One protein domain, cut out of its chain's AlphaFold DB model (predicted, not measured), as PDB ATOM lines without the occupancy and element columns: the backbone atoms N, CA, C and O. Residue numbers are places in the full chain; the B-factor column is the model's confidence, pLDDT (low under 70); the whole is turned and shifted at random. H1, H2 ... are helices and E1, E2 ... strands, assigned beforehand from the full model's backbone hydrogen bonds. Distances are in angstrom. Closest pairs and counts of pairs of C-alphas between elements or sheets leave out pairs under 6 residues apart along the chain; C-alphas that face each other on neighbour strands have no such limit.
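Overview. This is residues 110 to 286 of the 293 residues of an uncharacterized protein of Lampropedia aestuarii (UniProt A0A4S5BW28). A long helix, H2, runs through the middle of an elongated body; a small sheet of three strands covers one side of it, and H6 and H4 pack on it away from the sheet. Beyond them H5 and H6 make a V, with H1 across its opening, while short H3 folds back on the far end of H2 and short H7 lies near H3. The printed part has 177 residues, in the order H1 H2 H3 H4 H5 H6 E1 E2 E3 H7; the sheet's order is E1 E3 E2, antiparallel, and the class is mostly helix. It is compact, with a radius of gyration of the C-alphas of 16.1 A and spans of 54 by 32 by 28 A.

Arrangement. Look first at the inner strand E3, residues 274 to 279. Its neighbour E1, residues 252 to 255, is antiparallel at 154 degrees, with N 254 and O 275 2.9 A apart, within hydrogen-bond range. E2, residues 265 to 271, forms a hairpin with E3 at 152 degrees, and N 268 and O 276 are 2.8 A apart. H2, residues 133 to 153, is on this sheet at a height of 9.4 A, making two layers, a helix on one face of a sheet; the closest C-alphas of H2 and E1 are Val 145 and Phe 252, 6.0 A. H6, residues 222 to 236, touches residues 136 to 143 of H2 at a shallow tilt of 21 degrees, the same way, closest at C-alphas Glu 140 and Ile 235, 6.4 A. H4, residues 172 to 176, touches residues 146 to 153 of H2, closest at C-alphas Leu 150 and Val 175, 6.3 A. H3, residues 157 to 162, forms a helical hairpin with H2, C-alphas Ala 153 and Arg 160 being closest at 3.9 A. H1, residues 110 to 120, touches H6 at a steep tilt of 52 degrees, closest at C-alphas Val 110 and Ala 236, 5.0 A. H5, residues 201 to 214, is about perpendicular to H1, which it touches, at 83 degrees, closest at C-alphas Ala 119 and Gln 203, 5.8 A. H7, residues 281 to 285, is close to H3 but not clearly touching, at C-alphas Leu 159 and Leu 284, 7.1 A. In H1 to H7 every O i to N i+4 pair is within hydrogen-bond range.

Along the chain. Find C-alpha 133 at (-5.384, 19.535, -10.846); H2 runs 30.5 A to C-alpha 153. H6 measures 21.1 A, H5 19.7 A and E2 16.9 A. H7 ends at C-alpha 285, (15.129, 38.520, -32.741).

Size, cuts and confidence. The farthest C-alphas, Thr 218 and Asn 286, are 54.7 A apart. The printed part has no cut; the links H1 to H2, H4 to H5 and H6 to E1 are long. The mean pLDDT of the printed part is 93.4, and no printed residue is under 70.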
ATOM      1  N   VAL A 110      17.094  17.051 -11.672       97.00
ATOM      2  CA  VAL A 110      15.792  16.630 -11.137       97.00
ATOM      3  C   VAL A 110      15.550  17.235  -9.755       97.00
ATOM      4  O   VAL A 110      14.457  17.718  -9.475       97.00
ATOM      5  N   GLY A 111      16.557  17.233  -8.878       97.25
ATOM      6  CA  GLY A 111      16.391  17.718  -7.509       97.25
ATOM      7  C   GLY A 111      16.183  19.221  -7.421       97.25
ATOM      8  O   GLY A 111      15.285  19.650  -6.699       97.25
ATOM      9  N   ILE A 112      16.953  20.014  -8.171       97.12
ATOM     10  CA  ILE A 112      16.776  21.471  -8.170       97.12
ATOM     11  C   ILE A 112      15.427  21.878  -8.773       97.12
ATOM     12  O   ILE A 112      14.751  22.736  -8.210       97.12
ATOM     13  N   VAL A 113      14.984  21.225  -9.855       97.88
ATOM     14  CA  VAL A 113      13.675  21.508 -10.461       97.88
ATOM     15  C   VAL A 113      12.540  21.072  -9.545       97.88
ATOM     16  O   VAL A 113      11.617  21.848  -9.335       97.88
ATOM     17  N   ALA A 114      12.597  19.872  -8.956       98.50
ATOM     18  CA  ALA A 114      11.548  19.406  -8.049       98.50
ATOM     19  C   ALA A 114      11.379  20.361  -6.860       98.50
ATOM     20  O   ALA A 114      10.262  20.735  -6.518       98.50
ATOM     21  N   GLN A 115      12.488  20.802  -6.264       98.25
ATOM     22  CA  GLN A 115      12.465  21.740  -5.144       98.25
ATOM     23  C   GLN A 115      11.978  23.133  -5.555       98.25
ATOM     24  O   GLN A 115      11.213  23.739  -4.809       98.25
ATOM     25  N   LEU A 116      12.339  23.612  -6.751       97.81
ATOM     26  CA  LEU A 116      11.798  24.856  -7.298       97.81
ATOM     27  C   LEU A 116      10.278  24.770  -7.499       97.81
ATOM     28  O   LEU A 116       9.559  25.663  -7.070       97.81
ATOM     29  N   LEU A 117       9.774  23.684  -8.090       98.00
ATOM     30  CA  LEU A 117       8.335  23.484  -8.295       98.00
ATOM     31  C   LEU A 117       7.567  23.445  -6.965       98.00
ATOM     32  O   LEU A 117       6.481  24.012  -6.864       98.00
ATOM     33  N   LEU A 118       8.129  22.808  -5.933       97.75
ATOM     34  CA  LEU A 118       7.533  22.782  -4.593       97.75
ATOM     35  C   LEU A 118       7.521  24.162  -3.929       97.75
ATOM     36  O   LEU A 118       6.548  24.505  -3.267       97.75
ATOM     37  N   ALA A 119       8.581  24.947  -4.112       96.50
ATOM     38  CA  ALA A 119       8.684  26.295  -3.561       96.50
ATOM     39  C   ALA A 119       7.746  27.300  -4.253       96.50
ATOM     40  O   ALA A 119       7.196  28.187  -3.605       96.50
ATOM     41  N   GLU A 120       7.565  27.165  -5.567       95.31
ATOM     42  CA  GLU A 120       6.846  28.142  -6.392       95.31
ATOM     43  C   GLU A 120       5.355  27.823  -6.565       95.31
ATOM     44  O   GLU A 120       4.587  28.672  -7.016       95.31
ATOM     45  N   SER A 121       4.908  26.611  -6.236       95.38
ATOM     46  CA  SER A 121       3.510  26.206  -6.409       95.38
ATOM     47  C   SER A 121       2.641  26.495  -5.180       95.38
ATOM     48  O   SER A 121       3.115  26.636  -4.055       95.38
ATOM     49  N   ILE A 122       1.324  26.579  -5.397       93.75
ATOM     50  CA  ILE A 122       0.365  26.665  -4.291       93.75
ATOM     51  C   ILE A 122       0.426  25.372  -3.476       93.75
ATOM     52  O   ILE A 122       0.319  24.269  -4.013       93.75
ATOM     53  N   THR A 123       0.527  25.522  -2.160       93.25
ATOM     54  CA  THR A 123       0.637  24.405  -1.229       93.25
ATOM     55  C   THR A 123      -0.725  23.759  -0.920       93.25
ATOM     56  O   THR A 123      -1.738  24.458  -0.842       93.25
ATOM     57  N   PRO A 124      -0.778  22.440  -0.651       94.88
ATOM     58  CA  PRO A 124      -2.012  21.690  -0.354       94.88
ATOM     59  C   PRO A 124      -2.876  22.182   0.812       94.88
ATOM     60  O   PRO A 124      -4.050  21.821   0.908       94.88
ATOM     61  N   ASN A 125      -2.295  22.964   1.720       91.38
ATOM     62  CA  ASN A 125      -2.992  23.573   2.853       91.38
ATOM     63  C   ASN A 125      -3.653  24.923   2.506       91.38
ATOM     64  O   ASN A 125      -4.385  25.459   3.337       91.38
ATOM     65  N   SER A 126      -3.402  25.474   1.315       91.69
ATOM     66  CA  SER A 126      -4.032  26.704   0.842       91.69
ATOM     67  C   SER A 126      -5.486  26.462   0.436       91.69
ATOM     68  O   SER A 126      -5.830  25.414  -0.112       91.69
ATOM     69  N   LEU A 127      -6.337  27.469   0.651       88.75
ATOM     70  CA  LEU A 127      -7.725  27.458   0.177       88.75
ATOM     71  C   LEU A 127      -7.805  27.396  -1.355       88.75
ATOM     72  O   LEU A 127      -8.705  26.756  -1.893       88.75
ATOM     73  N   ASP A 128      -6.822  27.982  -2.041       89.31
ATOM     74  CA  ASP A 128      -6.764  28.052  -3.505       89.31
ATOM     75  C   ASP A 128      -6.227  26.761  -4.155       89.31
ATOM     76  O   ASP A 128      -6.116  26.682  -5.376       89.31
ATOM     77  N   TYR A 129      -5.877  25.737  -3.364       93.25
ATOM     78  CA  TYR A 129      -5.316  24.485  -3.887       93.25
ATOM     79  C   TYR A 129      -6.349  23.604  -4.609       93.25
ATOM     80  O   TYR A 129      -6.013  22.872  -5.539       93.25
ATOM     81  N   GLY A 130      -7.606  23.625  -4.154       91.44
ATOM     82  CA  GLY A 130      -8.657  22.756  -4.688       91.44
ATOM     83  C   GLY A 130      -8.328  21.257  -4.567       91.44
ATOM     84  O   GLY A 130      -8.030  20.749  -3.473       91.44
ATOM     85  N   ASP A 131      -8.421  20.541  -5.688       91.75
ATOM     86  CA  ASP A 131      -8.059  19.123  -5.842       91.75
ATOM     87  C   ASP A 131      -6.597  18.909  -6.291       91.75
ATOM     88  O   ASP A 131      -6.119  17.777  -6.308       91.75
ATOM     89  N   GLY A 132      -5.871  19.990  -6.592       95.06
ATOM     90  CA  GLY A 132      -4.498  19.968  -7.093       95.06
ATOM     91  C   GLY A 132      -4.364  19.893  -8.616       95.06
ATOM     92  O   GLY A 132      -3.254  20.072  -9.109       95.06
ATOM     93  N   THR A 133      -5.444  19.699  -9.381       96.38
ATOM     94  CA  THR A 133      -5.384  19.535 -10.846       96.38
ATOM     95  C   THR A 133      -4.740  20.745 -11.530       96.38
ATOM     96  O   THR A 133      -3.766  20.603 -12.275       96.38
ATOM     97  N   ASP A 134      -5.216  21.951 -11.211       96.44
ATOM     98  CA  ASP A 134      -4.674  23.196 -11.767       96.44
ATOM     99  C   ASP A 134      -3.246  23.472 -11.287       96.44
ATOM    100  O   ASP A 134      -2.425  23.994 -12.041       96.44
ATOM    101  N   VAL A 135      -2.922  23.084 -10.051       97.19
ATOM    102  CA  VAL A 135      -1.574  23.227  -9.482       97.19
ATOM    103  C   VAL A 135      -0.585  22.334 -10.228       97.19
ATOM    104  O   VAL A 135       0.493  22.788 -10.607       97.19
ATOM    105  N   PHE A 136      -0.958  21.083 -10.502       98.12
ATOM    106  CA  PHE A 136      -0.123  20.159 -11.267       98.12
ATOM    107  C   PHE A 136       0.077  20.659 -12.689       98.12
ATOM    108  O   PHE A 136       1.202  20.652 -13.187       98.12
ATOM    109  N   ARG A 137      -0.980  21.169 -13.326       98.12
ATOM    110  CA  ARG A 137      -0.858  21.763 -14.655       98.12
ATOM    111  C   ARG A 137       0.027  23.014 -14.643       98.12
ATOM    112  O   ARG A 137       0.831  23.187 -15.554       98.12
ATOM    113  N   ALA A 138      -0.052  23.850 -13.610       97.75
ATOM    114  CA  ALA A 138       0.841  24.995 -13.455       97.75
ATOM    115  C   ALA A 138       2.309  24.563 -13.300       97.75
ATOM    116  O   ALA A 138       3.175  25.152 -13.942       97.75
ATOM    117  N   MET A 139       2.600  23.501 -12.538       98.44
ATOM    118  CA  MET A 139       3.958  22.942 -12.443       98.44
ATOM    119  C   MET A 139       4.487  22.454 -13.800       98.44
ATOM    120  O   MET A 139       5.656  22.660 -14.118       98.44
ATOM    121  N   GLU A 140       3.641  21.828 -14.624       98.38
ATOM    122  CA  GLU A 140       4.030  21.406 -15.977       98.38
ATOM    123  C   GLU A 140       4.393  22.598 -16.863       98.38
ATOM    124  O   GLU A 140       5.378  22.542 -17.595       98.38
ATOM    125  N   LEU A 141       3.634  23.688 -16.765       97.94
ATOM    126  CA  LEU A 141       3.902  24.921 -17.505       97.94
ATOM    127  C   LEU A 141       5.158  25.637 -16.992       97.94
ATOM    128  O   LEU A 141       5.910  26.193 -17.785       97.94
ATOM    129  N   MET A 142       5.435  25.594 -15.683       98.12
ATOM    130  CA  MET A 142       6.718  26.063 -15.144       98.12
ATOM    131  C   MET A 142       7.873  25.243 -15.720       98.12
ATOM    132  O   MET A 142       8.884  25.812 -16.130       98.12
ATOM    133  N   ARG A 143       7.720  23.914 -15.813       97.75
ATOM    134  CA  ARG A 143       8.723  23.057 -16.452       97.75
ATOM    135  C   ARG A 143       8.906  23.397 -17.932       97.75
ATOM    136  O   ARG A 143      10.044  23.493 -18.376       97.75
ATOM    137  N   GLU A 144       7.826  23.645 -18.666       97.69
ATOM    138  CA  GLU A 144       7.888  24.099 -20.062       97.69
ATOM    139  C   GLU A 144       8.644  25.430 -20.196       97.69
ATOM    140  O   GLU A 144       9.491  25.581 -21.075       97.69
ATOM    141  N   VAL A 145       8.400  26.387 -19.292       97.38
ATOM    142  CA  VAL A 145       9.159  27.644 -19.253       97.38
ATOM    143  C   VAL A 145      10.652  27.373 -19.068       97.38
ATOM    144  O   VAL A 145      11.476  27.953 -19.776       97.38
ATOM    145  N   LEU A 146      11.016  26.508 -18.125       97.44
ATOM    146  CA  LEU A 146      12.413  26.172 -17.864       97.44
ATOM    147  C   LEU A 146      13.082  25.502 -19.076       97.44
ATOM    148  O   LEU A 146      14.190  25.886 -19.451       97.44
ATOM    149  N   ASP A 147      12.388  24.569 -19.726       97.56
ATOM    150  CA  ASP A 147      12.829  23.905 -20.956       97.56
ATOM    151  C   ASP A 147      13.047  24.924 -22.094       97.56
ATOM    152  O   ASP A 147      14.118  24.962 -22.704       97.56
ATOM    153  N   ASN A 148      12.101  25.845 -22.310       97.31
ATOM    154  CA  ASN A 148      12.247  26.914 -23.302       97.31
ATOM    155  C   ASN A 148      13.429  27.837 -22.978       97.31
ATOM    156  O   ASN A 148      14.179  28.234 -23.870       97.31
ATOM    157  N   ARG A 149      13.655  28.169 -21.705       95.69
ATOM    158  CA  ARG A 149      14.814  28.979 -21.300       95.69
ATOM    159  C   ARG A 149      16.128  28.238 -21.517       95.69
ATOM    160  O   ARG A 149      17.101  28.860 -21.938       95.69
ATOM    161  N   LEU A 150      16.157  26.924 -21.319       96.31
ATOM    162  CA  LEU A 150      17.310  26.098 -21.657       96.31
ATOM    163  C   LEU A 150      17.564  26.063 -23.174       96.31
ATOM    164  O   LEU A 150      18.706  26.217 -23.607       96.31
ATOM    165  N   SER A 151      16.523  25.974 -24.007       96.00
ATOM    166  CA  SER A 151      16.672  26.151 -25.461       96.00
ATOM    167  C   SER A 151      17.225  27.537 -25.823       96.00
ATOM    168  O   SER A 151      18.060  27.663 -26.719       96.00
ATOM    169  N   ALA A 152      16.848  28.586 -25.086       94.31
ATOM    170  CA  ALA A 152      17.389  29.935 -25.277       94.31
ATOM    171  C   ALA A 152      18.878  29.986 -24.918       94.31
ATOM    172  O   ALA A 152      19.666  30.562 -25.667       94.31
ATOM    173  N   ALA A 153      19.270  29.334 -23.821       94.31
ATOM    174  CA  ALA A 153      20.658  29.242 -23.375       94.31
ATOM    175  C   ALA A 153      21.591  28.622 -24.423       94.31
ATOM    176  O   ALA A 153      22.774  28.973 -24.475       94.31
ATOM    177  N   ASN A 154      21.036  27.719 -25.236       93.06
ATOM    178  CA  ASN A 154      21.747  26.896 -26.207       93.06
ATOM    179  C   ASN A 154      21.563  27.350 -27.668       93.06
ATOM    180  O   ASN A 154      22.075  26.686 -28.565       93.06
ATOM    181  N   SER A 155      20.848  28.451 -27.930       91.31
ATOM    182  CA  SER A 155      20.550  28.908 -29.302       91.31
ATOM    183  C   SER A 155      21.438  30.059 -29.776       91.31
ATOM    184  O   SER A 155      22.091  29.943 -30.810       91.31
ATOM    185  N   SER A 156      21.479  31.178 -29.048       91.38
ATOM    186  CA  SER A 156      22.321  32.335 -29.378       91.38
ATOM    187  C   SER A 156      22.795  33.056 -28.122       91.38
ATOM    188  O   SER A 156      22.156  32.979 -27.074       91.38
ATOM    189  N   GLU A 157      23.895  33.804 -28.219       92.12
ATOM    190  CA  GLU A 157      24.425  34.585 -27.092       92.12
ATOM    191  C   GLU A 157      23.409  35.616 -26.569       92.12
ATOM    192  O   GLU A 157      23.255  35.795 -25.360       92.12
ATOM    193  N   LEU A 158      22.651  36.249 -27.470       92.38
ATOM    194  CA  LEU A 158      21.624  37.218 -27.092       92.38
ATOM    195  C   LEU A 158      20.476  36.562 -26.319       92.38
ATOM    196  O   LEU A 158      20.090  37.061 -25.261       92.38
ATOM    197  N   LEU A 159      19.946  35.434 -26.800       93.38
ATOM    198  CA  LEU A 159      18.874  34.719 -26.101       93.38
ATOM    199  C   LEU A 159      19.376  34.104 -24.792       93.38
ATOM    200  O   LEU A 159      18.707  34.209 -23.761       93.38
ATOM    201  N   ARG A 160      20.598  33.570 -24.779       94.06
ATOM    202  CA  ARG A 160      21.263  33.133 -23.552       94.06
ATOM    203  C   ARG A 160      21.314  34.256 -22.518       94.06
ATOM    204  O   ARG A 160      20.982  34.029 -21.357       94.06
ATOM    205  N   SER A 161      21.691  35.464 -22.929       92.75
ATOM    206  CA  SER A 161      21.865  36.582 -22.007       92.75
ATOM    207  C   SER A 161      20.549  37.186 -21.521       92.75
ATOM    208  O   SER A 161      20.409  37.436 -20.327       92.75
ATOM    209  N   TYR A 162      19.571  37.391 -22.403       92.12
ATOM    210  CA  TYR A 162      18.361  38.163 -22.085       92.12
ATOM    211  C   TYR A 162      17.112  37.314 -21.819       92.12
ATOM    212  O   TYR A 162      16.136  37.839 -21.288       92.12
ATOM    213  N   VAL A 163      17.121  36.027 -22.177       92.75
ATOM    214  CA  VAL A 163      15.991  35.102 -21.968       92.75
ATOM    215  C   VAL A 163      16.346  34.031 -20.937       92.75
ATOM    216  O   VAL A 163      15.654  33.873 -19.927       92.75
ATOM    217  N   ALA A 164      17.475  33.349 -21.132       93.12
ATOM    218  CA  ALA A 164      17.992  32.367 -20.176       93.12
ATOM    219  C   ALA A 164      18.807  32.991 -19.029       93.12
ATOM    220  O   ALA A 164      19.341  32.266 -18.197       93.12
ATOM    221  N   CYS A 165      18.922  34.322 -19.003       93.12
ATOM    222  CA  CYS A 165      19.650  35.113 -18.012       93.12
ATOM    223  C   CYS A 165      21.036  34.556 -17.647       93.12
ATOM    224  O   CYS A 165      21.313  34.317 -16.474       93.12
ATOM    225  N   ASN A 166      21.896  34.359 -18.650       91.62
ATOM    226  CA  ASN A 166      23.293  33.945 -18.481       91.62
ATOM    227  C   ASN A 166      23.451  32.784 -17.482       91.62
ATOM    228  O   ASN A 166      24.039  32.962 -16.410       91.62
ATOM    229  N   PRO A 167      22.927  31.595 -17.815       92.00
ATOM    230  CA  PRO A 167      22.992  30.464 -16.908       92.00
ATOM    231  C   PRO A 167      24.451  30.071 -16.642       92.00
ATOM    232  O   PRO A 167      25.309  30.167 -17.530       92.00
ATOM    233  N   THR A 168      24.728  29.641 -15.408       83.44
ATOM    234  CA  THR A 168      26.078  29.261 -14.946       83.44
ATOM    235  C   THR A 168      26.600  28.008 -15.651       83.44
ATOM    236  O   THR A 168      27.805  27.860 -15.844       83.44
ATOM    237  N   THR A 169      25.686  27.139 -16.078       89.19
ATOM    238  CA  THR A 169      25.917  25.918 -16.859       89.19
ATOM    239  C   THR A 169      24.859  25.788 -17.961       89.19
ATOM    240  O   THR A 169      23.797  26.399 -17.884       89.19
ATOM    241  N   ASN A 170      25.136  25.014 -19.016       88.69
ATOM    242  CA  ASN A 170      24.217  24.820 -20.156       88.69
ATOM    243  C   ASN A 170      23.200  23.700 -19.897       88.69
ATOM    244  O   ASN A 170      22.905  22.892 -20.775       88.69
ATOM    245  N   ASP A 171      22.720  23.629 -18.664       92.94
ATOM    246  CA  ASP A 171      21.841  22.591 -18.152       92.94
ATOM    247  C   ASP A 171      20.720  23.239 -17.328       92.94
ATOM    248  O   ASP A 171      20.695  24.458 -17.100       92.94
ATOM    249  N   MET A 172      19.763  22.429 -16.888       94.50
ATOM    250  CA  MET A 172      18.600  22.918 -16.162       94.50
ATOM    251  C   MET A 172      18.980  23.576 -14.833       94.50
ATOM    252  O   MET A 172      18.398  24.582 -14.425       94.50
ATOM    253  N   ARG A 173      20.018  23.049 -14.179       94.44
ATOM    254  CA  ARG A 173      20.567  23.639 -12.959       94.44
ATOM    255  C   ARG A 173      21.080  25.053 -13.222       94.44
ATOM    256  O   ARG A 173      20.766  25.954 -12.453       94.44
ATOM    257  N   GLY A 174      21.814  25.264 -14.309       94.25
ATOM    258  CA  GLY A 174      22.345  26.570 -14.678       94.25
ATOM    259  C   GLY A 174      21.253  27.589 -14.977       94.25
ATOM    260  O   GLY A 174      21.389  28.751 -14.595       94.25
ATOM    261  N   VAL A 175      20.155  27.157 -15.609       94.94
ATOM    262  CA  VAL A 175      18.967  27.997 -15.840       94.94
ATOM    263  C   VAL A 175      18.323  28.408 -14.520       94.94
ATOM    264  O   VAL A 175      18.045  29.588 -14.330       94.94
ATOM    265  N   VAL A 176      18.129  27.473 -13.587       95.56
ATOM    266  CA  VAL A 176      17.530  27.783 -12.279       95.56
ATOM    267  C   VAL A 176      18.446  28.672 -11.424       95.56
ATOM    268  O   VAL A 176      17.985  29.613 -10.783       95.56
ATOM    269  N   GLN A 177      19.756  28.428 -11.452       95.25
ATOM    270  CA  GLN A 177      20.750  29.158 -10.652       95.25
ATOM    271  C   GLN A 177      21.189  30.497 -11.261       95.25
ATOM    272  O   GLN A 177      22.010  31.216 -10.682       95.25
ATOM    273  N   ALA A 178      20.669  30.851 -12.430       94.00
ATOM    274  CA  ALA A 178      20.992  32.089 -13.113       94.00
ATOM    275  C   ALA A 178      20.710  33.328 -12.246       94.00
ATOM    276  O   ALA A 178      19.607  33.530 -11.728       94.00
ATOM    277  N   ASN A 179      21.716  34.195 -12.135       91.25
ATOM    278  CA  ASN A 179      21.683  35.384 -11.281       91.25
ATOM    279  C   ASN A 179      21.964  36.699 -12.022       91.25
ATOM    280  O   ASN A 179      22.155  37.740 -11.389       91.25
ATOM    281  N   THR A 180      22.028  36.651 -13.355       90.12
ATOM    282  CA  THR A 180      22.347  37.809 -14.191       90.12
ATOM    283  C   THR A 180      21.527  37.792 -15.475       90.12
ATOM    284  O   THR A 180      21.813  37.013 -16.371       90.12
ATOM    285  N   CYS A 181      20.551  38.685 -15.628       88.44
ATOM    286  CA  CYS A 181      19.764  38.796 -16.856       88.44
ATOM    287  C   CYS A 181      20.153  40.028 -17.672       88.44
ATOM    288  O   CYS A 181      20.010  41.164 -17.213       88.44
ATOM    289  N   GLY A 182      20.655  39.818 -18.888       88.06
ATOM    290  CA  GLY A 182      21.240  40.878 -19.699       88.06
ATOM    291  C   GLY A 182      22.386  41.548 -18.943       88.06
ATOM    292  O   GLY A 182      23.405  40.927 -18.649       88.06
ATOM    293  N   ARG A 183      22.188  42.823 -18.592       85.12
ATOM    294  CA  ARG A 183      23.138  43.630 -17.804       85.12
ATOM    295  C   ARG A 183      22.794  43.709 -16.314       85.12
ATOM    296  O   ARG A 183      23.559  44.287 -15.548       85.12
ATOM    297  N   ALA A 184      21.642  43.187 -15.902       84.94
ATOM    298  CA  ALA A 184      21.162  43.294 -14.535       84.94
ATOM    299  C   ALA A 184      21.577  42.067 -13.719       84.94
ATOM    300  O   ALA A 184      21.334  40.931 -14.124       84.94
ATOM    301  N   ARG A 185      22.153  42.289 -12.535       84.88
ATOM    302  CA  ARG A 185      22.436  41.226 -11.564       84.88
ATOM    303  C   ARG A 185      21.176  40.936 -10.752       84.88
ATOM    304  O   ARG A 185      20.991  41.487  -9.670       84.88
ATOM    305  N   LEU A 186      20.287  40.134 -11.327       81.12
ATOM    306  CA  LEU A 186      19.010  39.760 -10.731       81.12
ATOM    307  C   LEU A 186      18.832  38.238 -10.786       81.12
ATOM    308  O   LEU A 186      18.990  37.657 -11.865       81.12
ATOM    309  N   PRO A 187      18.494  37.591  -9.655       85.31
ATOM    310  CA  PRO A 187      18.147  36.178  -9.637       85.31
ATOM    311  C   PRO A 187      16.888  35.924 -10.461       85.31
ATOM    312  O   PRO A 187      15.926  36.689 -10.381       85.31
ATOM    313  N   GLN A 188      16.885  34.842 -11.244       84.69
ATOM    314  CA  GLN A 188      15.657  34.390 -11.901       84.69
ATOM    315  C   GLN A 188      14.641  33.878 -10.876       84.69
ATOM    316  O   GLN A 188      13.468  34.238 -10.942       84.69
ATOM    317  N   PHE A 189      15.123  33.064  -9.934       91.88
ATOM    318  CA  PHE A 189      14.333  32.427  -8.888       91.88
ATOM    319  C   PHE A 189      14.955  32.752  -7.536       91.88
ATOM    320  O   PHE A 189      16.081  32.350  -7.233       91.88
ATOM    321  N   ALA A 190      14.233  33.537  -6.740       89.94
ATOM    322  CA  ALA A 190      14.714  33.983  -5.444       89.94
ATOM    323  C   ALA A 190      14.925  32.780  -4.513       89.94
ATOM    324  O   ALA A 190      14.003  31.996  -4.278       89.94
ATOM    325  N   GLY A 191      16.144  32.646  -3.993       92.00
ATOM    326  CA  GLY A 191      16.514  31.564  -3.084       92.00
ATOM    327  C   GLY A 191      17.092  30.325  -3.763       92.00
ATOM    328  O   GLY A 191      17.525  29.409  -3.070       92.00
ATOM    329  N   PHE A 192      17.175  30.312  -5.093       94.31
ATOM    330  CA  PHE A 192      17.817  29.244  -5.868       94.31
ATOM    331  C   PHE A 192      19.043  29.731  -6.646       94.31
ATOM    332  O   PHE A 192      19.747  28.934  -7.255       94.31
ATOM    333  N   ASP A 193      19.303  31.032  -6.629       89.81
ATOM    334  CA  ASP A 193      20.301  31.697  -7.449       89.81
ATOM    335  C   ASP A 193      21.742  31.471  -6.985       89.81
ATOM    336  O   ASP A 193      22.035  31.326  -5.798       89.81
ATOM    337  N   GLY A 194      22.666  31.525  -7.944       83.19
ATOM    338  CA  GLY A 194      24.088  31.318  -7.710       83.19
ATOM    339  C   GLY A 194      24.454  29.849  -7.492       83.19
ATOM    340  O   GLY A 194      23.615  28.955  -7.527       83.19
ATOM    341  N   ALA A 195      25.743  29.590  -7.265       82.25
ATOM    342  CA  ALA A 195      26.284  28.245  -7.047       82.25
ATOM    343  C   ALA A 195      25.961  27.703  -5.636       82.25
ATOM    344  O   ALA A 195      26.854  27.292  -4.892       82.25
ATOM    345  N   ARG A 196      24.685  27.752  -5.234       87.81
ATOM    346  CA  ARG A 196      24.208  27.228  -3.950       87.81
ATOM    347  C   ARG A 196      24.195  25.702  -3.961       87.81
ATOM    348  O   ARG A 196      23.959  25.075  -4.992       87.81
ATOM    349  N   SER A 197      24.396  25.114  -2.787       89.94
ATOM    350  CA  SER A 197      24.277  23.671  -2.544       89.94
ATOM    351  C   SER A 197      22.898  23.247  -2.022       89.94
ATOM    352  O   SER A 197      22.638  22.049  -1.919       89.94
ATOM    353  N   ALA A 198      22.026  24.208  -1.706       94.25
ATOM    354  CA  ALA A 198      20.650  24.021  -1.249       94.25
ATOM    355  C   ALA A 198      19.815  25.284  -1.558       94.25
ATOM    356  O   ALA A 198      20.408  26.342  -1.815       94.25
ATOM    357  N   PRO A 199      18.470  25.217  -1.498       95.81
ATOM    358  CA  PRO A 199      17.638  26.416  -1.466       95.81
ATOM    359  C   PRO A 199      18.034  27.327  -0.294       95.81
ATOM    360  O   PRO A 199      18.635  26.876   0.685       95.81
ATOM    361  N   ASP A 200      17.699  28.613  -0.375       95.50
ATOM    362  CA  ASP A 200      17.818  29.498   0.782       95.50
ATOM    363  C   ASP A 200      16.918  29.048   1.945       95.50
ATOM    364  O   ASP A 200      16.045  28.194   1.798       95.50
ATOM    365  N   GLU A 201      17.141  29.629   3.123       95.38
ATOM    366  CA  GLU A 201      16.447  29.234   4.351       95.38
ATOM    367  C   GLU A 201      14.919  29.342   4.241       95.38
ATOM    368  O   GLU A 201      14.198  28.475   4.731       95.38
ATOM    369  N   LYS A 202      14.414  30.372   3.549       94.81
ATOM    370  CA  LYS A 202      12.975  30.600   3.412       94.81
ATOM    371  C   LYS A 202      12.339  29.551   2.505       94.81
ATOM    372  O   LYS A 202      11.285  29.018   2.844       94.81
ATOM    373  N   GLN A 203      12.968  29.251   1.370       95.56
ATOM    374  CA  GLN A 203      12.473  28.224   0.457       95.56
ATOM    375  C   GLN A 203      12.615  26.829   1.066       95.56
ATOM    376  O   GLN A 203      11.710  26.004   0.947       95.56
ATOM    377  N   LEU A 204      13.714  26.578   1.781       95.62
ATOM    378  CA  LEU A 204      13.949  25.315   2.469       95.62
ATOM    379  C   LEU A 204      12.888  25.043   3.545       95.62
ATOM    380  O   LEU A 204      12.396  23.923   3.621       95.62
ATOM    381  N   ASP A 205      12.489  26.047   4.332       95.19
ATOM    382  CA  ASP A 205      11.420  25.907   5.332       95.19
ATOM    383  C   ASP A 205      10.074  25.516   4.695       95.19
ATOM    384  O   ASP A 205       9.396  24.603   5.174       95.19
ATOM    385  N   VAL A 206       9.707  26.145   3.571       94.38
ATOM    386  CA  VAL A 206       8.489  25.796   2.818       94.38
ATOM    387  C   VAL A 206       8.555  24.349   2.325       94.38
ATOM    388  O   VAL A 206       7.630  23.569   2.569       94.38
ATOM    389  N   ILE A 207       9.660  23.969   1.679       96.88
ATOM    390  CA  ILE A 207       9.856  22.622   1.129       96.88
ATOM    391  C   ILE A 207       9.839  21.569   2.246       96.88
ATOM    392  O   ILE A 207       9.159  20.551   2.108       96.88
ATOM    393  N   THR A 208      10.535  21.811   3.360       96.00
ATOM    394  CA  THR A 208      10.588  20.884   4.499       96.00
ATOM    395  C   THR A 208       9.199  20.658   5.086       96.00
ATOM    396  O   THR A 208       8.813  19.507   5.266       96.00
ATOM    397  N   LYS A 209       8.395  21.710   5.290       95.81
ATOM    398  CA  LYS A 209       7.019  21.572   5.807       95.81
ATOM    399  C   LYS A 209       6.134  20.717   4.902       95.81
ATOM    400  O   LYS A 209       5.404  19.849   5.380       95.81
ATOM    401  N   ILE A 210       6.198  20.946   3.590       96.69
ATOM    402  CA  ILE A 210       5.466  20.137   2.602       96.69
ATOM    403  C   ILE A 210       5.933  18.678   2.681       96.69
ATOM    404  O   ILE A 210       5.122  17.751   2.708       96.69
ATOM    405  N   PHE A 211       7.243  18.463   2.751       95.81
ATOM    406  CA  PHE A 211       7.842  17.137   2.735       95.81
ATOM    407  C   PHE A 211       7.590  16.325   4.015       95.81
ATOM    408  O   PHE A 211       7.397  15.107   3.940       95.81
ATOM    409  N   GLU A 212       7.551  16.979   5.175       96.19
ATOM    410  CA  GLU A 212       7.159  16.370   6.448       96.19
ATOM    411  C   GLU A 212       5.718  15.861   6.379       96.19
ATOM    412  O   GLU A 212       5.464  14.694   6.674       96.19
ATOM    413  N   ILE A 213       4.789  16.686   5.884       97.38
ATOM    414  CA  ILE A 213       3.382  16.296   5.736       97.38
ATOM    415  C   ILE A 213       3.220  15.164   4.710       97.38
ATOM    416  O   ILE A 213       2.459  14.231   4.950       97.38
ATOM    417  N   ALA A 214       3.937  15.204   3.583       97.56
ATOM    418  CA  ALA A 214       3.908  14.146   2.566       97.56
ATOM    419  C   ALA A 214       4.392  12.776   3.085       97.56
ATOM    420  O   ALA A 214       4.101  11.740   2.479       97.56
ATOM    421  N   ASN A 215       5.133  12.769   4.197       97.81
ATOM    422  CA  ASN A 215       5.650  11.577   4.859       97.81
ATOM    423  C   ASN A 215       4.976  11.284   6.211       97.81
ATOM    424  O   ASN A 215       5.428  10.393   6.930       97.81
ATOM    425  N   ASP A 216       3.890  11.981   6.544       96.50
ATOM    426  CA  ASP A 216       3.093  11.750   7.749       96.50
ATOM    427  C   ASP A 216       1.668  11.324   7.377       96.50
ATOM    428  O   ASP A 216       0.766  12.150   7.226       96.50
ATOM    429  N   GLY A 217       1.444  10.010   7.293       95.19
ATOM    430  CA  GLY A 217       0.130   9.394   7.058       95.19
ATOM    431  C   GLY A 217      -0.904   9.675   8.150       95.19
ATOM    432  O   GLY A 217      -2.092   9.358   8.021       95.19
ATOM    433  N   THR A 218      -0.489  10.283   9.262       93.12
ATOM    434  CA  THR A 218      -1.411  10.704  10.313       93.12
ATOM    435  C   THR A 218      -1.968  12.110  10.079       93.12
ATOM    436  O   THR A 218      -3.013  12.431  10.659       93.12
ATOM    437  N   HIS A 219      -1.345  12.902   9.201       93.38
ATOM    438  CA  HIS A 219      -1.702  14.291   8.944       93.38
ATOM    439  C   HIS A 219      -2.986  14.438   8.111       93.38
ATOM    440  O   HIS A 219      -3.265  13.669   7.195       93.38
ATOM    441  N   GLY A 220      -3.776  15.484   8.384       90.44
ATOM    442  CA  GLY A 220      -5.059  15.715   7.699       90.44
ATOM    443  C   GLY A 220      -4.941  16.075   6.211       90.44
ATOM    444  O   GLY A 220      -5.901  15.903   5.468       90.44
ATOM    445  N   PHE A 221      -3.771  16.556   5.785       93.62
ATOM    446  CA  PHE A 221      -3.451  16.889   4.390       93.62
ATOM    447  C   PHE A 221      -2.519  15.865   3.724       93.62
ATOM    448  O   PHE A 221      -1.978  16.154   2.657       93.62
ATOM    449  N   PHE A 222      -2.308  14.706   4.355       94.94
ATOM    450  CA  PHE A 222      -1.362  13.688   3.900       94.94
ATOM    451  C   PHE A 222      -1.532  13.348   2.415       94.94
ATOM    452  O   PHE A 222      -0.619  13.606   1.637       94.94
ATOM    453  N   ASP A 223      -2.715  12.877   2.008       94.62
ATOM    454  CA  ASP A 223      -2.956  12.390   0.642       94.62
ATOM    455  C   ASP A 223      -2.654  13.461  -0.415       94.62
ATOM    456  O   ASP A 223      -1.924  13.219  -1.378       94.62
ATOM    457  N   LYS A 224      -3.158  14.686  -0.200       96.31
ATOM    458  CA  LYS A 224      -2.937  15.809  -1.122       96.31
ATOM    459  C   LYS A 224      -1.464  16.191  -1.203       96.31
ATOM    460  O   LYS A 224      -0.961  16.468  -2.287       96.31
ATOM    461  N   THR A 225      -0.776  16.214  -0.064       97.75
ATOM    462  CA  THR A 225       0.623  16.648  -0.001       97.75
ATOM    463  C   THR A 225       1.570  15.596  -0.537       97.75
ATOM    464  O   THR A 225       2.522  15.927  -1.240       97.75
ATOM    465  N   ARG A 226       1.269  14.322  -0.297       97.75
ATOM    466  CA  ARG A 226       1.992  13.211  -0.891       97.75
ATOM    467  C   ARG A 226       1.903  13.252  -2.418       97.75
ATOM    468  O   ARG A 226       2.943  13.275  -3.071       97.75
ATOM    469  N   ALA A 227       0.689  13.364  -2.964       97.56
ATOM    470  CA  ALA A 227       0.473  13.480  -4.406       97.56
ATOM    471  C   ALA A 227       1.185  14.706  -5.001       97.56
ATOM    472  O   ALA A 227       1.778  14.621  -6.072       97.56
ATOM    473  N   HIS A 228       1.177  15.832  -4.286       98.38
ATOM    474  CA  HIS A 228       1.872  17.050  -4.693       98.38
ATOM    475  C   HIS A 228       3.390  16.860  -4.820       98.38
ATOM    476  O   HIS A 228       3.973  17.231  -5.839       98.38
ATOM    477  N   VAL A 229       4.027  16.231  -3.827       98.56
ATOM    478  CA  VAL A 229       5.469  15.945  -3.870       98.56
ATOM    479  C   VAL A 229       5.807  14.926  -4.955       98.56
ATOM    480  O   VAL A 229       6.740  15.149  -5.727       98.56
ATOM    481  N   GLU A 230       5.046  13.836  -5.056       98.25
ATOM    482  CA  GLU A 230       5.243  12.824  -6.102       98.25
ATOM    483  C   GLU A 230       5.115  13.448  -7.497       98.25
ATOM    484  O   GLU A 230       5.951  13.187  -8.364       98.25
ATOM    485  N   LYS A 231       4.141  14.346  -7.696       98.50
ATOM    486  CA  LYS A 231       3.939  15.028  -8.975       98.50
ATOM    487  C   LYS A 231       5.054  16.013  -9.310       98.50
ATOM    488  O   LYS A 231       5.494  16.050 -10.457       98.50
ATOM    489  N   ALA A 232       5.557  16.768  -8.331       98.62
ATOM    490  CA  ALA A 232       6.702  17.651  -8.540       98.62
ATOM    491  C   ALA A 232       7.951  16.860  -8.967       98.62
ATOM    492  O   ALA A 232       8.628  17.244  -9.921       98.62
ATOM    493  N   ILE A 233       8.221  15.717  -8.319       98.69
ATOM    494  CA  ILE A 233       9.326  14.820  -8.694       98.69
ATOM    495  C   ILE A 233       9.095  14.232 -10.090       98.69
ATOM    496  O   ILE A 233      10.020  14.226 -10.901       98.69
ATOM    497  N   GLU A 234       7.882  13.765 -10.398       98.56
ATOM    498  CA  GLU A 234       7.524  13.231 -11.717       98.56
ATOM    499  C   GLU A 234       7.789  14.263 -12.822       98.56
ATOM    500  O   GLU A 234       8.493  13.965 -13.784       98.56
ATOM    501  N   ILE A 235       7.277  15.491 -12.671       98.62
ATOM    502  CA  ILE A 235       7.440  16.581 -13.645       98.62
ATOM    503  C   ILE A 235       8.914  16.973 -13.790       98.62
ATOM    504  O   ILE A 235       9.399  17.166 -14.908       98.62
ATOM    505  N   ALA A 236       9.653  17.053 -12.683       98.25
ATOM    506  CA  ALA A 236      11.087  17.328 -12.701       98.25
ATOM    507  C   ALA A 236      11.896  16.213 -13.384       98.25
ATOM    508  O   ALA A 236      12.907  16.484 -14.029       98.25
ATOM    509  N   SER A 237      11.432  14.968 -13.294       97.75
ATOM    510  CA  SER A 237      12.097  13.799 -13.882       97.75
ATOM    511  C   SER A 237      11.825  13.634 -15.377       97.75
ATOM    512  O   SER A 237      12.431  12.772 -16.015       97.75
ATOM    513  N   ARG A 238      10.915  14.426 -15.959       96.81
ATOM    514  CA  ARG A 238      10.637  14.367 -17.397       96.81
ATOM    515  C   ARG A 238      11.894  14.736 -18.197       96.81
ATOM    516  O   ARG A 238      12.623  15.651 -17.791       96.81
ATOM    517  N   PRO A 239      12.146  14.064 -19.336       93.31
ATOM    518  CA  PRO A 239      13.211  14.461 -20.243       93.31
ATOM    519  C   PRO A 239      13.035  15.917 -20.660       93.31
ATOM    520  O   PRO A 239      11.926  16.333 -20.995       93.31
ATOM    521  N   THR A 240      14.130  16.670 -20.648       89.81
ATOM    522  CA  THR A 240      14.156  18.040 -21.158       89.81
ATOM    523  C   THR A 240      13.703  18.065 -22.608       89.81
ATOM    524  O   THR A 240      14.262  17.364 -23.454       89.81
ATOM    525  N   GLN A 241      12.719  18.906 -22.903       88.88
ATOM    526  CA  GLN A 241      12.301  19.165 -24.270       88.88
ATOM    527  C   GLN A 241      13.048  20.389 -24.787       88.88
ATOM    528  O   GLN A 241      12.905  21.480 -24.251       88.88
ATOM    529  N   SER A 242      13.858  20.222 -25.830       80.94
ATOM    530  CA  SER A 242      14.486  21.360 -26.499       80.94
ATOM    531  C   SER A 242      13.796  21.615 -27.825       80.94
ATOM    532  O   SER A 242      13.797  20.753 -28.704       80.94
ATOM    533  N   SER A 243      13.227  22.806 -27.982       85.00
ATOM    534  CA  SER A 243      12.565  23.225 -29.214       85.00
ATOM    535  C   SER A 243      12.946  24.658 -29.577       85.00
ATOM    536  O   SER A 243      13.412  25.432 -28.740       85.00
ATOM    537  N   THR A 244      12.796  25.011 -30.852       89.38
ATOM    538  CA  THR A 244      13.011  26.390 -31.293       89.38
ATOM    539  C   THR A 244      11.987  27.296 -30.621       89.38
ATOM    540  O   THR A 244      10.782  27.085 -30.749       89.38
ATOM    541  N   ILE A 245      12.472  28.330 -29.938       92.56
ATOM    542  CA  ILE A 245      11.615  29.307 -29.271       92.56
ATOM    543  C   ILE A 245      10.895  30.157 -30.311       92.56
ATOM    544  O   ILE A 245      11.509  30.685 -31.240       92.56
ATOM    545  N   THR A 246       9.595  30.338 -30.110       92.56
ATOM    546  CA  THR A 246       8.741  31.191 -30.938       92.56
ATOM    547  C   THR A 246       7.947  32.161 -30.061       92.56
ATOM    548  O   THR A 246       8.011  32.115 -28.834       92.56
ATOM    549  N   GLU A 247       7.166  33.048 -30.674       92.81
ATOM    550  CA  GLU A 247       6.331  34.017 -29.948       92.81
ATOM    551  C   GLU A 247       5.189  33.389 -29.125       92.81
ATOM    552  O   GLU A 247       4.582  34.072 -28.291       92.81
ATOM    553  N   SER A 248       4.874  32.109 -29.355       92.50
ATOM    554  CA  SER A 248       3.910  31.341 -28.560       92.50
ATOM    555  C   SER A 248       4.555  30.592 -27.392       92.50
ATOM    556  O   SER A 248       3.840  30.222 -26.464       92.50
ATOM    557  N   SER A 249       5.881  30.410 -27.396       96.00
ATOM    558  CA  SER A 249       6.607  29.719 -26.329       96.00
ATOM    559  C   SER A 249       6.495  30.476 -25.005       96.00
ATOM    560  O   SER A 249       6.696  31.693 -24.952       96.00
ATOM    561  N   LEU A 250       6.206  29.761 -23.918       96.69
ATOM    562  CA  LEU A 250       6.209  30.333 -22.573       96.69
ATOM    563  C   LEU A 250       7.650  30.540 -22.098       96.69
ATOM    564  O   LEU A 250       8.454  29.614 -22.121       96.69
ATOM    565  N   ILE A 251       7.975  31.755 -21.660       95.62
ATOM    566  CA  ILE A 251       9.338  32.165 -21.283       95.62
ATOM    567  C   ILE A 251       9.442  32.586 -19.821       95.62
ATOM    568  O   ILE A 251      10.505  32.472 -19.212       95.62
ATOM    569  N   PHE A 252       8.347  33.062 -19.240       94.38
ATOM    570  CA  PHE A 252       8.319  33.467 -17.844       94.38
ATOM    571  C   PHE A 252       7.052  32.965 -17.178       94.38
ATOM    572  O   PHE A 252       6.000  32.871 -17.814       94.38
ATOM    573  N   TRP A 253       7.145  32.756 -15.873       95.25
ATOM    574  CA  TRP A 253       5.985  32.816 -15.004       95.25
ATOM    575  C   TRP A 253       6.208  33.859 -13.912       95.25
ATOM    576  O   TRP A 253       7.342  34.250 -13.618       95.25
ATOM    577  N   ARG A 254       5.108  34.334 -13.338       92.25
ATOM    578  CA  ARG A 254       5.081  35.180 -12.148       92.25
ATOM    579  C   ARG A 254       3.916  34.759 -11.269       92.25
ATOM    580  O   ARG A 254       2.866  34.382 -11.787       92.25
ATOM    581  N   THR A 255       4.069  34.929  -9.963       88.38
ATOM    582  CA  THR A 255       2.940  34.839  -9.039       88.38
ATOM    583  C   THR A 255       1.902  35.910  -9.373       88.38
ATOM    584  O   THR A 255       2.236  37.021  -9.807       88.38
ATOM    585  N   ALA A 256       0.627  35.576  -9.191       79.94
ATOM    586  CA  ALA A 256      -0.486  36.464  -9.485       79.94
ATOM    587  C   ALA A 256      -0.320  37.813  -8.770       79.94
ATOM    588  O   ALA A 256       0.124  37.873  -7.624       79.94
ATOM    589  N   ARG A 257      -0.740  38.889  -9.450       77.25
ATOM    590  CA  ARG A 257      -0.608  40.300  -9.019       77.25
ATOM    591  C   ARG A 257       0.810  40.879  -9.087       77.25
ATOM    592  O   ARG A 257       0.991  42.029  -8.704       77.25
ATOM    593  N   SER A 258       1.786  40.128  -9.591       84.56
ATOM    594  CA  SER A 258       3.076  40.695  -9.988       84.56
ATOM    595  C   SER A 258       2.968  41.407 -11.336       84.56
ATOM    596  O   SER A 258       2.208  40.977 -12.209       84.56
ATOM    597  N   ASP A 259       3.779  42.446 -11.527       86.56
ATOM    598  CA  ASP A 259       3.913  43.108 -12.823       86.56
ATOM    599  C   ASP A 259       4.468  42.148 -13.894       86.56
ATOM    600  O   ASP A 259       5.230  41.219 -13.572       86.56
ATOM    601  N   PRO A 260       4.130  42.365 -15.181       87.12
ATOM    602  CA  PRO A 260       4.751  41.640 -16.279       87.12
ATOM    603  C   PRO A 260       6.285  41.708 -16.201       87.12
ATOM    604  O   PRO A 260       6.848  42.739 -15.831       87.12
ATOM    605  N   PRO A 261       7.000  40.638 -16.591       86.38
ATOM    606  CA  PRO A 261       8.456  40.600 -16.480       86.38
ATOM    607  C   PRO A 261       9.162  41.624 -17.382       86.38
ATOM    608  O   PRO A 261      10.311  41.968 -17.114       86.38
ATOM    609  N   SER A 262       8.500  42.102 -18.442       86.62
ATOM    610  CA  SER A 262       8.958  43.207 -19.289       86.62
ATOM    611  C   SER A 262       7.789  43.810 -20.080       86.62
ATOM    612  O   SER A 262       6.724  43.204 -20.183       86.62
ATOM    613  N   ALA A 263       8.009  44.964 -20.716       89.00
ATOM    614  CA  ALA A 263       7.042  45.576 -21.634       89.00
ATOM    615  C   ALA A 263       6.802  44.764 -22.928       89.00
ATOM    616  O   ALA A 263       5.864  45.046 -23.666       89.00
ATOM    617  N   TYR A 264       7.646  43.765 -23.210       91.62
ATOM    618  CA  TYR A 264       7.544  42.885 -24.382       91.62
ATOM    619  C   TYR A 264       6.969  41.508 -24.038       91.62
ATOM    620  O   TYR A 264       6.926  40.623 -24.896       91.62
ATOM    621  N   ALA A 265       6.578  41.314 -22.777       93.94
ATOM    622  CA  ALA A 265       5.977  40.089 -22.299       93.94
ATOM    623  C   ALA A 265       4.460  40.123 -22.506       93.94
ATOM    624  O   ALA A 265       3.781  41.040 -22.047       93.94
ATOM    625  N   THR A 266       3.926  39.087 -23.143       94.62
ATOM    626  CA  THR A 266       2.485  38.926 -23.354       94.62
ATOM    627  C   THR A 266       1.981  37.805 -22.467       94.62
ATOM    628  O   THR A 266       2.434  36.666 -22.595       94.62
ATOM    629  N   GLN A 267       1.032  38.103 -21.578       95.19
ATOM    630  CA  GLN A 267       0.384  37.073 -20.771       95.19
ATOM    631  C   GLN A 267      -0.393  36.120 -21.685       95.19
ATOM    632  O   GLN A 267      -1.203  36.549 -22.507       95.19
ATOM    633  N   ARG A 268      -0.138  34.820 -21.544       95.56
ATOM    634  CA  ARG A 268      -0.795  33.758 -22.316       95.56
ATOM    635  C   ARG A 268      -1.813  32.990 -21.493       95.56
ATOM    636  O   ARG A 268      -2.840  32.587 -22.026       95.56
ATOM    637  N   LEU A 269      -1.527  32.788 -20.210       94.69
ATOM    638  CA  LEU A 269      -2.350  31.966 -19.335       94.69
ATOM    639  C   LEU A 269      -2.261  32.448 -17.887       94.69
ATOM    640  O   LEU A 269      -1.242  32.994 -17.465       94.69
ATOM    641  N   ALA A 270      -3.332  32.212 -17.136       93.94
ATOM    642  CA  ALA A 270      -3.378  32.332 -15.689       93.94
ATOM    643  C   ALA A 270      -3.915  31.023 -15.105       93.94
ATOM    644  O   ALA A 270      -4.981  30.574 -15.522       93.94
ATOM    645  N   LEU A 271      -3.184  30.408 -14.177       94.06
ATOM    646  CA  LEU A 271      -3.560  29.125 -13.587       94.06
ATOM    647  C   LEU A 271      -2.960  28.967 -12.190       94.06
ATOM    648  O   LEU A 271      -1.785  29.267 -12.006       94.06
ATOM    649  N   ALA A 272      -3.753  28.501 -11.220       93.44
ATOM    650  CA  ALA A 272      -3.308  28.220  -9.847       93.44
ATOM    651  C   ALA A 272      -2.424  29.328  -9.233       93.44
ATOM    652  O   ALA A 272      -1.332  29.069  -8.730       93.44
ATOM    653  N   GLY A 273      -2.870  30.586  -9.319       90.94
ATOM    654  CA  GLY A 273      -2.132  31.731  -8.769       90.94
ATOM    655  C   GLY A 273      -0.852  32.100  -9.526       90.94
ATOM    656  O   GLY A 273      -0.066  32.891  -9.012       90.94
ATOM    657  N   GLN A 274      -0.650  31.570 -10.734       94.94
ATOM    658  CA  GLN A 274       0.504  31.835 -11.590       94.94
ATOM    659  C   GLN A 274       0.066  32.431 -12.924       94.94
ATOM    660  O   GLN A 274      -0.925  32.000 -13.513       94.94
ATOM    661  N   PHE A 275       0.818  33.406 -13.420       95.94
ATOM    662  CA  PHE A 275       0.659  33.992 -14.747       95.94
ATOM    663  C   PHE A 275       1.845  33.603 -15.618       95.94
ATOM    664  O   PHE A 275       2.992  33.791 -15.221       95.94
ATOM    665  N   PHE A 276       1.564  33.085 -16.810       96.88
ATOM    666  CA  PHE A 276       2.564  32.627 -17.768       96.88
ATOM    667  C   PHE A 276       2.633  33.582 -18.952       96.88
ATOM    668  O   PHE A 276       1.602  34.005 -19.483       96.88
ATOM    669  N   PHE A 277       3.850  33.904 -19.380       96.94
ATOM    670  CA  PHE A 277       4.113  34.925 -20.386       96.94
ATOM    671  C   PHE A 277       4.992  34.383 -21.507       96.94
ATOM    672  O   PHE A 277       5.963  33.669 -21.252       96.94
ATOM    673  N   SER A 278       4.691  34.791 -22.737       96.75
ATOM    674  CA  SER A 278       5.600  34.670 -23.877       96.75
ATOM    675  C   SER A 278       6.282  36.010 -24.165       96.75
ATOM    676  O   SER A 278       5.966  37.026 -23.543       96.75
ATOM    677  N   LEU A 279       7.211  36.020 -25.119       94.94
ATOM    678  CA  LEU A 279       7.869  37.232 -25.613       94.94
ATOM    679  C   LEU A 279       7.442  37.550 -27.047       94.94
ATOM    680  O   LEU A 279       7.136  36.647 -27.826       94.94
ATOM    681  N   SER A 280       7.449  38.836 -27.406       93.12
ATOM    682  CA  SER A 280       7.219  39.263 -28.788       93.12
ATOM    683  C   SER A 280       8.314  38.750 -29.733       93.12
ATOM    684  O   SER A 280       9.486  38.636 -29.363       93.12
ATOM    685  N   ASN A 281       7.956  38.513 -30.999       91.88
ATOM    686  CA  ASN A 281       8.916  38.102 -32.025       91.88
ATOM    687  C   ASN A 281      10.062  39.117 -32.205       91.88
ATOM    688  O   ASN A 281      11.209  38.734 -32.423       91.88
ATOM    689  N   SER A 282       9.779  40.417 -32.073       90.19
ATOM    690  CA  SER A 282      10.809  41.456 -32.186       90.19
ATOM    691  C   SER A 282      11.841  41.377 -31.057       90.19
ATOM    692  O   SER A 282      13.036  41.518 -31.308       90.19
ATOM    693  N   TYR A 283      11.407  41.059 -29.832       92.06
ATOM    694  CA  TYR A 283      12.316  40.835 -28.713       92.06
ATOM    695  C   TYR A 283      13.138  39.561 -28.903       92.06
ATOM    696  O   TYR A 283      14.337  39.575 -28.655       92.06
ATOM    697  N   LEU A 284      12.526  38.471 -29.378       91.75
ATOM    698  CA  LEU A 284      13.243  37.215 -29.630       91.75
ATOM    699  C   LEU A 284      14.333  37.364 -30.705       91.75
ATOM    700  O   LEU A 284      15.382  36.734 -30.601       91.75
ATOM    701  N   LYS A 285      14.121  38.220 -31.712       90.44
ATOM    702  CA  LYS A 285      15.129  38.520 -32.741       90.44
ATOM    703  C   LYS A 285      16.231  39.449 -32.238       90.44
ATOM    704  O   LYS A 285      17.399  39.226 -32.547       90.44
ATOM    705  N   ASN A 286      15.869  40.488 -31.484       89.62
ATOM    706  CA  ASN A 286      16.813  41.497 -31.016       89.62
ATOM    707  C   ASN A 286      16.473  42.000 -29.599       89.62
ATOM    708  O   ASN A 286      15.910  43.086 -29.450       89.62
TER     709      ASN A 286